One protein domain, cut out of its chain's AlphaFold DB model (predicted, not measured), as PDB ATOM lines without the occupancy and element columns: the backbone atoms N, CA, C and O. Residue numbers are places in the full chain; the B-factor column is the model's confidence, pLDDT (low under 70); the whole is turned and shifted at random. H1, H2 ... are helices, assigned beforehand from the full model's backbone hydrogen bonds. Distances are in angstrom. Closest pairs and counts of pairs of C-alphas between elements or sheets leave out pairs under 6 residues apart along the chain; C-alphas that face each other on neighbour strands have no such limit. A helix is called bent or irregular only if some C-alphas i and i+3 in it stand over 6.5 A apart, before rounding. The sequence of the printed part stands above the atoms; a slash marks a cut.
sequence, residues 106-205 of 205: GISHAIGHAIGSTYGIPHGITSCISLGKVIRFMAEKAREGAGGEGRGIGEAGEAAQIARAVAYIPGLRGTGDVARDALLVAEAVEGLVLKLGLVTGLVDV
ATOM      1  N   GLY A 106       5.242 -24.602  19.092       58.62
ATOM      2  CA  GLY A 106       4.291 -24.421  17.979       58.62
ATOM      3  C   GLY A 106       4.943 -24.353  16.588       58.62
ATOM      4  O   GLY A 106       6.157 -24.185  16.484       58.62
ATOM      5  N   ILE A 107       4.145 -24.440  15.507       56.66
ATOM      6  CA  ILE A 107       4.638 -24.615  14.116       56.66
ATOM      7  C   ILE A 107       5.807 -23.684  13.759       56.66
ATOM      8  O   ILE A 107       6.763 -24.116  13.119       56.66
ATOM      9  N   SER A 108       5.760 -22.413  14.172       53.28
ATOM     10  CA  SER A 108       6.819 -21.441  13.868       53.28
ATOM     11  C   SER A 108       8.201 -21.904  14.349       53.28
ATOM     12  O   SER A 108       9.194 -21.707  13.657       53.28
ATOM     13  N   HIS A 109       8.268 -22.593  15.489       62.25
ATOM     14  CA  HIS A 109       9.511 -23.151  16.008       62.25
ATOM     15  C   HIS A 109       9.993 -24.333  15.158       62.25
ATOM     16  O   HIS A 109      11.168 -24.390  14.808       62.25
ATOM     17  N   ALA A 110       9.092 -25.237  14.758       56.31
ATOM     18  CA  ALA A 110       9.420 -26.363  13.881       56.31
ATOM     19  C   ALA A 110       9.925 -25.896  12.500       56.31
ATOM     20  O   ALA A 110      10.947 -26.384  12.021       56.31
ATOM     21  N   ILE A 111       9.267 -24.895  11.903       54.44
ATOM     22  CA  ILE A 111       9.715 -24.263  10.653       54.44
ATOM     23  C   ILE A 111      11.070 -23.587  10.860       54.44
ATOM     24  O   ILE A 111      11.969 -23.770  10.044       54.44
ATOM     25  N   GLY A 112      11.241 -22.856  11.966       55.12
ATOM     26  CA  GLY A 112      12.492 -22.186  12.309       55.12
ATOM     27  C   GLY A 112      13.678 -23.145  12.435       55.12
ATOM     28  O   GLY A 112      14.759 -22.850  11.928       55.12
ATOM     29  N   HIS A 113      13.477 -24.321  13.040       62.81
ATOM     30  CA  HIS A 113      14.493 -25.380  13.083       62.81
ATOM     31  C   HIS A 113      14.829 -25.917  11.696       62.81
ATOM     32  O   HIS A 113      16.011 -26.045  11.375       62.81
ATOM     33  N   ALA A 114      13.822 -26.187  10.863       56.25
ATOM     34  CA  ALA A 114      14.027 -26.719   9.518       56.25
ATOM     35  C   ALA A 114      14.809 -25.741   8.622       56.25
ATOM     36  O   ALA A 114      15.814 -26.119   8.023       56.25
ATOM     37  N   ILE A 115      14.413 -24.464   8.572       56.81
ATOM     38  CA  ILE A 115      15.099 -23.467   7.732       56.81
ATOM     39  C   ILE A 115      16.448 -23.038   8.327       56.81
ATOM     40  O   ILE A 115      17.406 -22.828   7.588       56.81
ATOM     41  N   GLY A 116      16.547 -22.942   9.657       57.44
ATOM     42  CA  GLY A 116      17.774 -22.535  10.339       57.44
ATOM     43  C   GLY A 116      18.894 -23.565  10.218       57.44
ATOM     44  O   GLY A 116      20.043 -23.182  10.019       57.44
ATOM     45  N   SER A 117      18.569 -24.860  10.299       63.88
ATOM     46  CA  SER A 117      19.543 -25.944  10.084       63.88
ATOM     47  C   SER A 117      19.973 -26.052   8.621       63.88
ATOM     48  O   SER A 117      21.161 -26.166   8.345       63.88
ATOM     49  N   THR A 118      19.028 -25.924   7.685       64.56
ATOM     50  CA  THR A 118      19.300 -26.079   6.247       64.56
ATOM     51  C   THR A 118      20.144 -24.936   5.670       64.56
ATOM     52  O   THR A 118      21.020 -25.181   4.844       64.56
ATOM     53  N   TYR A 119      19.893 -23.690   6.088       59.72
ATOM     54  CA  TYR A 119      20.497 -22.495   5.474       59.72
ATOM     55  C   TYR A 119      21.427 -21.707   6.410       59.72
ATOM     56  O   TYR A 119      21.894 -20.633   6.048       59.72
ATOM     57  N   GLY A 120      21.692 -22.200   7.626       59.66
ATOM     58  CA  GLY A 120      22.573 -21.525   8.588       59.66
ATOM     59  C   GLY A 120      22.021 -20.200   9.136       59.66
ATOM     60  O   GLY A 120      22.780 -19.372   9.639       59.66
ATOM     61  N   ILE A 121      20.707 -19.978   9.041       62.44
ATOM     62  CA  ILE A 121      20.060 -18.725   9.447       62.44
ATOM     63  C   ILE A 121      19.921 -18.678  10.986       62.44
ATOM     64  O   ILE A 121      19.396 -19.626  11.584       62.44
ATOM     65  N   PRO A 122      20.331 -17.583  11.664       64.88
ATOM     66  CA  PRO A 122      20.197 -17.453  13.115       64.88
ATOM     67  C   PRO A 122      18.740 -17.545  13.599       64.88
ATOM     68  O   PRO A 122      17.834 -16.992  12.981       64.88
ATOM     69  N   HIS A 123      18.515 -18.163  14.764       65.81
ATOM     70  CA  HIS A 123      17.173 -18.461  15.305       65.81
ATOM     71  C   HIS A 123      16.245 -17.232  15.437       65.81
ATOM     72  O   HIS A 123      15.029 -17.330  15.258       65.81
ATOM     73  N   GLY A 124      16.809 -16.060  15.748       58.72
ATOM     74  CA  GLY A 124      16.046 -14.808  15.784       58.72
ATOM     75  C   GLY A 124      15.475 -14.445  14.410       58.72
ATOM     76  O   GLY A 124      14.297 -14.125  14.300       58.72
ATOM     77  N   ILE A 125      16.279 -14.601  13.356       61.19
ATOM     78  CA  ILE A 125      15.909 -14.287  11.972       61.19
ATOM     79  C   ILE A 125      14.924 -15.317  11.421       61.19
ATOM     80  O   ILE A 125      13.928 -14.942  10.807       61.19
ATOM     81  N   THR A 126      15.121 -16.608  11.710       65.44
ATOM     82  CA  THR A 126      14.151 -17.640  11.312       65.44
ATOM     83  C   THR A 126      12.776 -17.384  11.921       65.44
ATOM     84  O   THR A 126      11.770 -17.515  11.231       65.44
ATOM     85  N   SER A 127      12.733 -16.944  13.185       70.44
ATOM     86  CA  SER A 127      11.487 -16.569  13.863       70.44
ATOM     87  C   SER A 127      10.822 -15.354  13.205       70.44
ATOM     88  O   SER A 127       9.606 -15.351  13.027       70.44
ATOM     89  N   CYS A 128      11.599 -14.349  12.790       72.12
ATOM     90  CA  CYS A 128      11.088 -13.181  12.066       72.12
ATOM     91  C   CYS A 128      10.484 -13.538  10.697       72.12
ATOM     92  O   CYS A 128       9.468 -12.963  10.312       72.12
ATOM     93  N   ILE A 129      11.064 -14.512   9.991       71.81
ATOM     94  CA  ILE A 129      10.573 -14.972   8.685       71.81
ATOM     95  C   ILE A 129       9.264 -15.764   8.825       71.81
ATOM     96  O   ILE A 129       8.332 -15.569   8.038       71.81
ATOM     97  N   SER A 130       9.180 -16.673   9.804       73.56
ATOM     98  CA  SER A 130       8.080 -17.643   9.895       73.56
ATOM     99  C   SER A 130       6.897 -17.184  10.745       73.56
ATOM    100  O   SER A 130       5.762 -17.548  10.437       73.56
ATOM    101  N   LEU A 131       7.116 -16.406  11.812       77.81
ATOM    102  CA  LEU A 131       6.102 -16.200  12.853       77.81
ATOM    103  C   LEU A 131       4.841 -15.492  12.341       77.81
ATOM    104  O   LEU A 131       3.743 -15.994  12.571       77.81
ATOM    105  N   GLY A 132       4.983 -14.378  11.619       79.38
ATOM    106  CA  GLY A 132       3.837 -13.640  11.066       79.38
ATOM    107  C   GLY A 132       2.997 -14.486  10.104       79.38
ATOM    108  O   GLY A 132       1.776 -14.570  10.236       79.38
ATOM    109  N   LYS A 133       3.667 -15.227   9.213       83.00
ATOM    110  CA  LYS A 133       3.031 -16.119   8.231       83.00
ATOM    111  C   LYS A 133       2.295 -17.281   8.891       83.00
ATOM    112  O   LYS A 133       1.187 -17.613   8.481       83.00
ATOM    113  N   VAL A 134       2.887 -17.882   9.925       80.56
ATOM    114  CA  VAL A 134       2.240 -18.946  10.705       80.56
ATOM    115  C   VAL A 134       1.003 -18.408  11.412       80.56
ATOM    116  O   VAL A 134      -0.049 -19.032  11.330       80.56
ATOM    117  N   ILE A 135       1.091 -17.240  12.056       81.50
ATOM    118  CA  ILE A 135      -0.061 -16.618  12.722       81.50
ATOM    119  C   ILE A 135      -1.200 -16.370  11.721       81.50
ATOM    120  O   ILE A 135      -2.349 -16.717  11.999       81.50
ATOM    121  N   ARG A 136      -0.881 -15.835  10.536       85.56
ATOM    122  CA  ARG A 136      -1.846 -15.622   9.448       85.56
ATOM    123  C   ARG A 136      -2.501 -16.928   9.001       85.56
ATOM    124  O   ARG A 136      -3.724 -16.991   8.923       85.56
ATOM    125  N   PHE A 137      -1.704 -17.973   8.782       82.44
ATOM    126  CA  PHE A 137      -2.202 -19.298   8.412       82.44
ATOM    127  C   PHE A 137      -3.192 -19.851   9.449       82.44
ATOM    128  O   PHE A 137      -4.264 -20.327   9.078       82.44
ATOM    129  N   MET A 138      -2.884 -19.734  10.747       79.19
ATOM    130  CA  MET A 138      -3.801 -20.166  11.811       79.19
ATOM    131  C   MET A 138      -5.119 -19.385  11.791       79.19
ATOM    132  O   MET A 138      -6.192 -19.959  11.971       79.19
ATOM    133  N   ALA A 139      -5.049 -18.074  11.560       83.31
ATOM    134  CA  ALA A 139      -6.225 -17.217  11.511       83.31
ATOM    135  C   ALA A 139      -7.144 -17.560  10.322       83.31
ATOM    136  O   ALA A 139      -8.364 -17.627  10.471       83.31
ATOM    137  N   GLU A 140      -6.562 -17.829   9.151       85.62
ATOM    138  CA  GLU A 140      -7.302 -18.250   7.957       85.62
ATOM    139  C   GLU A 140      -7.961 -19.619   8.153       85.62
ATOM    140  O   GLU A 140      -9.141 -19.777   7.834       85.62
ATOM    141  N   LYS A 141      -7.255 -20.577   8.769       79.94
ATOM    142  CA  LYS A 141      -7.814 -21.901   9.089       79.94
ATOM    143  C   LYS A 141      -8.984 -21.833  10.066       79.94
ATOM    144  O   LYS A 141      -9.982 -22.525   9.867       79.94
ATOM    145  N   ALA A 142      -8.913 -20.953  11.063       75.12
ATOM    146  CA  ALA A 142     -10.033 -20.709  11.967       75.12
ATOM    147  C   ALA A 142     -11.260 -20.130  11.235       75.12
ATOM    148  O   ALA A 142     -12.390 -20.501  11.548       75.12
ATOM    149  N   ARG A 143     -11.052 -19.271  10.226       77.75
ATOM    150  CA  ARG A 143     -12.130 -18.690   9.403       77.75
ATOM    151  C   ARG A 143     -12.810 -19.716   8.490       77.75
ATOM    152  O   ARG A 143     -14.001 -19.595   8.225       77.75
ATOM    153  N   GLU A 144     -12.071 -20.715   8.014       75.44
ATOM    154  CA  GLU A 144     -12.572 -21.781   7.129       75.44
ATOM    155  C   GLU A 144     -13.459 -22.820   7.841       75.44
ATOM    156  O   GLU A 144     -14.000 -23.712   7.191       75.44
ATOM    157  N   GLY A 145     -13.653 -22.713   9.160       60.28
ATOM    158  CA  GLY A 145     -14.554 -23.604   9.893       60.28
ATOM    159  C   GLY A 145     -13.951 -24.967  10.239       60.28
ATOM    160  O   GLY A 145     -14.694 -25.885  10.572       60.28
ATOM    161  N   ALA A 146     -12.620 -25.103  10.263       50.97
ATOM    162  CA  ALA A 146     -11.926 -26.280  10.807       50.97
ATOM    163  C   ALA A 146     -12.013 -26.373  12.356       50.97
ATOM    164  O   ALA A 146     -11.102 -26.858  13.024       50.97
ATOM    165  N   GLY A 147     -13.106 -25.877  12.942       42.06
ATOM    166  CA  GLY A 147     -13.400 -25.887  14.371       42.06
ATOM    167  C   GLY A 147     -14.013 -27.211  14.812       42.06
ATOM    168  O   GLY A 147     -15.174 -27.256  15.203       42.06
ATOM    169  N   GLY A 148     -13.239 -28.292  14.744       40.28
ATOM    170  CA  GLY A 148     -13.464 -29.420  15.643       40.28
ATOM    171  C   GLY A 148     -12.862 -29.104  17.014       40.28
ATOM    172  O   GLY A 148     -11.838 -28.429  17.086       40.28
ATOM    173  N   GLU A 149     -13.454 -29.619  18.096       41.06
ATOM    174  CA  GLU A 149     -12.883 -29.652  19.461       41.06
ATOM    175  C   GLU A 149     -11.653 -30.587  19.558       41.06
ATOM    176  O   GLU A 149     -11.471 -31.327  20.528       41.06
ATOM    177  N   GLY A 150     -10.843 -30.646  18.504       41.28
ATOM    178  CA  GLY A 150      -9.651 -31.471  18.463       41.28
ATOM    179  C   GLY A 150      -8.513 -30.862  19.282       41.28
ATOM    180  O   GLY A 150      -8.659 -29.852  19.970       41.28
ATOM    181  N   ARG A 151      -7.367 -31.542  19.257       44.56
ATOM    182  CA  ARG A 151      -6.080 -31.019  19.730       44.56
ATOM    183  C   ARG A 151      -5.098 -31.210  18.584       44.56
ATOM    184  O   ARG A 151      -4.441 -32.246  18.498       44.56
ATOM    185  N   GLY A 152      -5.057 -30.239  17.687       43.50
ATOM    186  CA  GLY A 152      -4.354 -30.298  16.417       43.50
ATOM    187  C   GLY A 152      -3.906 -28.922  15.929       43.50
ATOM    188  O   GLY A 152      -4.403 -27.877  16.339       43.50
ATOM    189  N   ILE A 153      -2.916 -28.949  15.044       45.19
ATOM    190  CA  ILE A 153      -2.302 -27.773  14.432       45.19
ATOM    191  C   ILE A 153      -3.319 -27.074  13.511       45.19
ATOM    192  O   ILE A 153      -3.804 -27.697  12.567       45.19
ATOM    193  N   GLY A 154      -3.599 -25.785  13.729       45.22
ATOM    194  CA  GLY A 154      -4.528 -25.001  12.899       45.22
ATOM    195  C   GLY A 154      -5.991 -25.030  13.345       45.22
ATOM    196  O   GLY A 154      -6.870 -24.614  12.589       45.22
ATOM    197  N   GLU A 155      -6.268 -25.506  14.556       55.03
ATOM    198  CA  GLU A 155      -7.617 -25.512  15.121       55.03
ATOM    199  C   GLU A 155      -8.011 -24.154  15.722       55.03
ATOM    200  O   GLU A 155      -7.174 -23.337  16.118       55.03
ATOM    201  N   ALA A 156      -9.324 -23.925  15.850       53.66
ATOM    202  CA  ALA A 156      -9.902 -22.672  16.347       53.66
ATOM    203  C   ALA A 156      -9.343 -22.223  17.716       53.66
ATOM    204  O   ALA A 156      -9.289 -21.024  18.003       53.66
ATOM    205  N   GLY A 157      -8.882 -23.169  18.544       62.47
ATOM    206  CA  GLY A 157      -8.266 -22.893  19.842       62.47
ATOM    207  C   GLY A 157      -6.947 -22.117  19.756       62.47
ATOM    208  O   GLY A 157      -6.701 -21.251  20.594       62.47
ATOM    209  N   GLU A 158      -6.118 -22.359  18.738       67.88
ATOM    210  CA  GLU A 158      -4.839 -21.651  18.570       67.88
ATOM    211  C   GLU A 158      -5.062 -20.209  18.106       67.88
ATOM    212  O   GLU A 158      -4.487 -19.278  18.676       67.88
ATOM    213  N   ALA A 159      -5.967 -20.002  17.143       73.88
ATOM    214  CA  ALA A 159      -6.354 -18.664  16.698       73.88
ATOM    215  C   ALA A 159      -6.973 -17.841  17.838       73.88
ATOM    216  O   ALA A 159      -6.660 -16.661  17.977       73.88
ATOM    217  N   ALA A 160      -7.774 -18.461  18.711       77.25
ATOM    218  CA  ALA A 160      -8.313 -17.799  19.899       77.25
ATOM    219  C   ALA A 160      -7.213 -17.364  20.882       77.25
ATOM    220  O   ALA A 160      -7.290 -16.270  21.442       77.25
ATOM    221  N   GLN A 161      -6.166 -18.174  21.079       75.44
ATOM    222  CA  GLN A 161      -5.030 -17.775  21.921       75.44
ATOM    223  C   GLN A 161      -4.226 -16.632  21.303       75.44
ATOM    224  O   GLN A 161      -3.838 -15.710  22.019       75.44
ATOM    225  N   ILE A 162      -4.019 -16.659  19.985       81.50
ATOM    226  CA  ILE A 162      -3.365 -15.572  19.254       81.50
ATOM    227  C   ILE A 162      -4.195 -14.289  19.363       81.50
ATOM    228  O   ILE A 162      -3.644 -13.244  19.693       81.50
ATOM    229  N   ALA A 163      -5.510 -14.355  19.148       84.56
ATOM    230  CA  ALA A 163      -6.401 -13.196  19.186       84.56
ATOM    231  C   ALA A 163      -6.316 -12.426  20.515       84.56
ATOM    232  O   ALA A 163      -6.392 -11.201  20.522       84.56
ATOM    233  N   ARG A 164      -6.054 -13.106  21.642       84.12
ATOM    234  CA  ARG A 164      -5.854 -12.453  22.953       84.12
ATOM    235  C   ARG A 164      -4.696 -11.454  22.956       84.12
ATOM    236  O   ARG A 164      -4.750 -10.485  23.712       84.12
ATOM    237  N   ALA A 165      -3.679 -11.647  22.114       85.69
ATOM    238  CA  ALA A 165      -2.548 -10.731  21.989       85.69
ATOM    239  C   ALA A 165      -2.960  -9.335  21.496       85.69
ATOM    240  O   ALA A 165      -2.272  -8.365  21.813       85.69
ATOM    241  N   VAL A 166      -4.095  -9.199  20.794       91.81
ATOM    242  CA  VAL A 166      -4.555  -7.914  20.238       91.81
ATOM    243  C   VAL A 166      -4.691  -6.826  21.309       91.81
ATOM    244  O   VAL A 166      -4.408  -5.663  21.044       91.81
ATOM    245  N   ALA A 167      -5.065  -7.197  22.538       90.94
ATOM    246  CA  ALA A 167      -5.243  -6.263  23.649       90.94
ATOM    247  C   ALA A 167      -3.917  -5.769  24.258       90.94
ATOM    248  O   ALA A 167      -3.914  -4.800  25.014       90.94
ATOM    249  N   TYR A 168      -2.805  -6.435  23.944       88.31
ATOM    250  CA  TYR A 168      -1.485  -6.176  24.523       88.31
ATOM    251  C   TYR A 168      -0.514  -5.524  23.536       88.31
ATOM    252  O   TYR A 168       0.544  -5.046  23.944       88.31
ATOM    253  N   ILE A 169      -0.859  -5.478  22.249       90.94
ATOM    254  CA  ILE A 169      -0.047  -4.820  21.225       90.94
ATOM    255  C   ILE A 169      -0.447  -3.336  21.139       90.94
ATOM    256  O   ILE A 169      -1.599  -3.029  20.814       90.94
ATOM    257  N   PRO A 170       0.482  -2.393  21.393       91.12
ATOM    258  CA  PRO A 170       0.197  -0.966  21.314       91.12
ATOM    259  C   PRO A 170      -0.355  -0.553  19.944       91.12
ATOM    260  O   PRO A 170       0.239  -0.834  18.905       91.12
ATOM    261  N   GLY A 171      -1.485   0.155  19.953       91.75
ATOM    262  CA  GLY A 171      -2.132   0.671  18.743       91.75
ATOM    263  C   GLY A 171      -3.135  -0.279  18.084       91.75
ATOM    264  O   GLY A 171      -3.867   0.168  17.203       91.75
ATOM    265  N   LEU A 172      -3.237  -1.537  18.525       93.38
ATOM    266  CA  LEU A 172      -4.302  -2.433  18.076       93.38
ATOM    267  C   LEU A 172      -5.564  -2.294  18.933       93.38
ATOM    268  O   LEU A 172      -5.529  -1.893  20.098       93.38
ATOM    269  N   ARG A 173      -6.708  -2.631  18.334       94.50
ATOM    270  CA  ARG A 173      -7.992  -2.769  19.025       94.50
ATOM    271  C   ARG A 173      -8.679  -4.031  18.532       94.50
ATOM    272  O   ARG A 173      -8.782  -4.230  17.325       94.50
ATOM    273  N   GLY A 174      -9.139  -4.851  19.472       91.44
ATOM    274  CA  GLY A 174      -9.904  -6.052  19.163       91.44
ATOM    275  C   GLY A 174     -11.221  -5.707  18.476       91.44
ATOM    276  O   GLY A 174     -11.889  -4.731  18.821       91.44
ATOM    277  N   THR A 175     -11.571  -6.519  17.493       91.75
ATOM    278  CA  THR A 175     -12.807  -6.441  16.717       91.75
ATOM    279  C   THR A 175     -13.895  -7.343  17.294       91.75
ATOM    280  O   THR A 175     -15.064  -7.165  16.961       91.75
ATOM    281  N   GLY A 176     -13.521  -8.282  18.172       87.56
ATOM    282  CA  GLY A 176     -14.422  -9.280  18.751       87.56
ATOM    283  C   GLY A 176     -14.570 -10.541  17.897       87.56
ATOM    284  O   GLY A 176     -15.197 -11.498  18.343       87.56
ATOM    285  N   ASP A 177     -13.970 -10.566  16.704       90.56
ATOM    286  CA  ASP A 177     -13.871 -11.746  15.850       90.56
ATOM    287  C   ASP A 177     -12.479 -12.378  15.987       90.56
ATOM    288  O   ASP A 177     -11.463 -11.722  15.762       90.56
ATOM    289  N   VAL A 178     -12.430 -13.662  16.352       85.69
ATOM    290  CA  VAL A 178     -11.175 -14.377  16.644       85.69
ATOM    291  C   VAL A 178     -10.234 -14.405  15.441       85.69
ATOM    292  O   VAL A 178      -9.040 -14.151  15.590       85.69
ATOM    293  N   ALA A 179     -10.750 -14.714  14.251       87.56
ATOM    294  CA  ALA A 179      -9.919 -14.827  13.059       87.56
ATOM    295  C   ALA A 179      -9.367 -13.455  12.655       87.56
ATOM    296  O   ALA A 179      -8.182 -13.315  12.357       87.56
ATOM    297  N   ARG A 180     -10.202 -12.418  12.702       89.81
ATOM    298  CA  ARG A 180      -9.801 -11.047  12.393       89.81
ATOM    299  C   ARG A 180      -8.800 -10.496  13.403       89.81
ATOM    300  O   ARG A 180      -7.824  -9.873  12.996       89.81
ATOM    301  N   ASP A 181      -8.995 -10.756  14.690       89.38
ATOM    302  CA  ASP A 181      -8.072 -10.317  15.738       89.38
ATOM    303  C   ASP A 181      -6.722 -11.038  15.633       89.38
ATOM    304  O   ASP A 181      -5.673 -10.406  15.766       89.38
ATOM    305  N   ALA A 182      -6.718 -12.330  15.293       86.19
ATOM    306  CA  ALA A 182      -5.493 -13.068  14.998       86.19
ATOM    307  C   ALA A 182      -4.761 -12.534  13.748       86.19
ATOM    308  O   ALA A 182      -3.532 -12.447  13.753       86.19
ATOM    309  N   LEU A 183      -5.486 -12.110  12.706       90.62
ATOM    310  CA  LEU A 183      -4.893 -11.456  11.529       90.62
ATOM    311  C   LEU A 183      -4.249 -10.107  11.872       90.62
ATOM    312  O   LEU A 183      -3.136  -9.840  11.420       90.62
ATOM    313  N   LEU A 184      -4.895  -9.289  12.711       92.38
ATOM    314  CA  LEU A 184      -4.318  -8.024  13.186       92.38
ATOM    315  C   LEU A 184      -3.000  -8.251  13.938       92.38
ATOM    316  O   LEU A 184      -2.042  -7.496  13.770       92.38
ATOM    317  N   VAL A 185      -2.929  -9.314  14.744       87.62
ATOM    318  CA  VAL A 185      -1.693  -9.718  15.429       87.62
ATOM    319  C   VAL A 185      -0.620 -10.130  14.417       87.62
ATOM    320  O   VAL A 185       0.530  -9.715  14.561       87.62
ATOM    321  N   ALA A 186      -0.980 -10.892  13.377       87.00
ATOM    322  CA  ALA A 186      -0.061 -11.283  12.305       87.00
ATOM    323  C   ALA A 186       0.575 -10.056  11.633       87.00
ATOM    324  O   ALA A 186       1.799  -9.947  11.548       87.00
ATOM    325  N   GLU A 187      -0.262  -9.105  11.216       90.88
ATOM    326  CA  GLU A 187       0.154  -7.870  10.548       90.88
ATOM    327  C   GLU A 187       1.032  -7.000  11.446       90.88
ATOM    328  O   GLU A 187       2.018  -6.424  10.987       90.88
ATOM    329  N   ALA A 188       0.724  -6.930  12.743       88.31
ATOM    330  CA  ALA A 188       1.544  -6.190  13.688       88.31
ATOM    331  C   ALA A 188       2.927  -6.825  13.879       88.31
ATOM    332  O   ALA A 188       3.921  -6.098  13.915       88.31
ATOM    333  N   VAL A 189       3.014  -8.157  13.963       86.38
ATOM    334  CA  VAL A 189       4.297  -8.874  14.036       86.38
ATOM    335  C   VAL A 189       5.119  -8.630  12.769       86.38
ATOM    336  O   VAL A 189       6.285  -8.257  12.870       86.38
ATOM    337  N   GLU A 190       4.518  -8.765  11.585       85.19
ATOM    338  CA  GLU A 190       5.184  -8.490  10.302       85.19
ATOM    339  C   GLU A 190       5.656  -7.028  10.221       85.19
ATOM    340  O   GLU A 190       6.807  -6.753   9.879       85.19
ATOM    341  N   GLY A 191       4.807  -6.080  10.623       86.81
ATOM    342  CA  GLY A 191       5.145  -4.661  10.669       86.81
ATOM    343  C   GLY A 191       6.261  -4.332  11.665       86.81
ATOM    344  O   GLY A 191       7.082  -3.456  11.394       86.81
ATOM    345  N   LEU A 192       6.330  -5.028  12.804       86.00
ATOM    346  CA  LEU A 192       7.428  -4.878  13.760       86.00
ATOM    347  C   LEU A 192       8.746  -5.380  13.165       86.00
ATOM    348  O   LEU A 192       9.743  -4.671  13.249       86.00
ATOM    349  N   VAL A 193       8.748  -6.550  12.521       83.06
ATOM    350  CA  VAL A 193       9.936  -7.101  11.845       83.06
ATOM    351  C   VAL A 193      10.477  -6.113  10.806       83.06
ATOM    352  O   VAL A 193      11.668  -5.804  10.820       83.06
ATOM    353  N   LEU A 194       9.597  -5.525   9.988       85.69
ATOM    354  CA  LEU A 194       9.976  -4.499   9.011       85.69
ATOM    355  C   LEU A 194      10.552  -3.235   9.669       85.69
ATOM    356  O   LEU A 194      11.570  -2.718   9.215       85.69
ATOM    357  N   LYS A 195       9.951  -2.748  10.764       84.25
ATOM    358  CA  LYS A 195      10.478  -1.596  11.527       84.25
ATOM    359  C   LYS A 195      11.860  -1.860  12.118       84.25
ATOM    360  O   LYS A 195      12.617  -0.915  12.317       84.25
ATOM    361  N   LEU A 196      12.175  -3.120  12.404       81.44
ATOM    362  CA  LEU A 196      13.485  -3.527  12.899       81.44
ATOM    363  C   LEU A 196      14.527  -3.689  11.783       81.44
ATOM    364  O   LEU A 196      15.670  -4.028  12.073       81.44
ATOM    365  N   GLY A 197      14.152  -3.450  10.519       80.88
ATOM    366  CA  GLY A 197      15.028  -3.656   9.365       80.88
ATOM    367  C   GLY A 197      15.353  -5.130   9.122       80.88
ATOM    368  O   GLY A 197      16.364  -5.440   8.498       80.88
ATOM    369  N   LEU A 198      14.527  -6.038   9.650       79.94
ATOM    370  CA  LEU A 198      14.708  -7.475   9.520       79.94
ATOM    371  C   LEU A 198      13.900  -8.012   8.337       79.94
ATOM    372  O   LEU A 198      12.862  -7.478   7.944       79.94
ATOM    373  N   VAL A 199      14.396  -9.106   7.781       74.81
ATOM    374  CA  VAL A 199      13.810  -9.789   6.628       74.81
ATOM    375  C   VAL A 199      12.561 -10.570   7.020       74.81
ATOM    376  O   VAL A 199      12.501 -11.210   8.072       74.81
ATOM    377  N   THR A 200      11.555 -10.534   6.148       66.06
ATOM    378  CA  THR A 200      10.307 -11.295   6.324       66.06
ATOM    379  C   THR A 200      10.224 -12.496   5.379       66.06
ATOM    380  O   THR A 200       9.315 -13.314   5.527       66.06
ATOM    381  N   GLY A 201      11.149 -12.643   4.425       66.00
ATOM    382  CA  GLY A 201      11.178 -13.713   3.429       66.00
ATOM    383  C   GLY A 201      12.559 -14.349   3.283       66.00
ATOM    384  O   GLY A 201      13.563 -13.761   3.657       66.00
ATOM    385  N   LEU A 202      12.596 -15.567   2.730       62.94
ATOM    386  CA  LEU A 202      13.836 -16.307   2.441       62.94
ATOM    387  C   LEU A 202      14.605 -15.757   1.232       62.94
ATOM    388  O   LEU A 202      15.791 -16.015   1.105       62.94
ATOM    389  N   VAL A 203      13.931 -15.024   0.343       67.00
ATOM    390  CA  VAL A 203      14.548 -14.416  -0.849       67.00
ATOM    391  C   VAL A 203      15.379 -13.172  -0.526       67.00
ATOM    392  O   VAL A 203      16.105 -12.691  -1.389       67.00
ATOM    393  N   ASP A 204      15.270 -12.678   0.708       53.81
ATOM    394  CA  ASP A 204      15.907 -11.449   1.179       53.81
ATOM    395  C   ASP A 204      17.105 -11.722   2.116       53.81
ATOM    396  O   ASP A 204      17.684 -10.771   2.642       53.81
ATOM    397  N   VAL A 205      17.440 -13.002   2.367       53.19
ATOM    398  CA  VAL A 205      18.484 -13.464   3.313       53.19
ATOM    399  C   VAL A 205      19.793 -13.775   2.603       53.19
ATOM    400  O   VAL A 205      19.741 -14.453   1.553       53.19
TER     401      VAL A 205
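This is residues 106 to 205 of the 205 residues of the protein "Fe-ADH domain-containing protein" of Ajellomyces capsulatus (strain NAm1 / WU24) (UniProt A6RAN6). What does the model look like? Two long helices, H2 and H4, run side by side in opposite directions, H1 folds back over the first part of H2 as a hairpin, and H3 crosses the last part of H2 and the first part of H4. What is it made of? The printed part has 100 residues with four named helices, in the order H1, H2, H3, H4, and no named strand; the class is all helix. Is it compact? It is compact, with a radius of gyration of the C-alphas of 14.0 A and spans of 38 by 32 by 19 A.

What does the first helix meet? H1, residues 107 to 119, touches H2, residues 123 to 143, opposite ways at a steep tilt of 39 degrees; their closest C-alphas, of Gly 112 and Thr 126, are 4.9 A apart. H1 is apart from H3, residues 156 to 167, and from H4, residues 178 to 195. What else touches the hub, H2? With residues 135 to 142 alone it touches H3 at a steep tilt of 66 degrees, closest at C-alphas 142 and 156, 4.8 A. It touches H4, opposite ways at a shallow tilt of 23 degrees, closest at C-alphas 139 and 179, 4.7 A. How do H3 and H4 stand? They touch, the same way at a steep tilt of 57 degrees, with C-alphas 163 and 182 closest at 4.3 A; H4 does so with residues 178 to 185 alone. The helix packing is mostly crossed, with one of four touching pairs at a shallow tilt. Are the backbones well formed? Every O i to N i+4 pair is within hydrogen-bond range in H1 and H4, against 15 of 17 in H2 and 5 of 8 in H3.

Where do the helices begin and end? H1 begins at C-alpha 107, (4.638, -24.615, 14.116), and is 18.2 A long, and H3 is 18.6 A long. H4 is 25.7 A long and ends at C-alpha 195, (10.478, -1.596, 11.527). Is H2 straight? It is 29.9 A long, with a kink of 36 degrees near residue 130, and is irregular, C-alphas 129 and 132 being 7.3 A apart.

How far does it reach? The two C-alphas farthest apart, of Gly 120 and Gly 176, are 40.3 A apart, and the printed part has no cut. Which links are long? The link from H2 to H3, residues 144 to 155, is long, that from H1 to H2 is tight, and that from H3 to H4 is short. Where is confidence low? The mean pLDDT of the printed part is 72.8, with residues 106 to 126, 145 to 158 and 200 to 205 under 70.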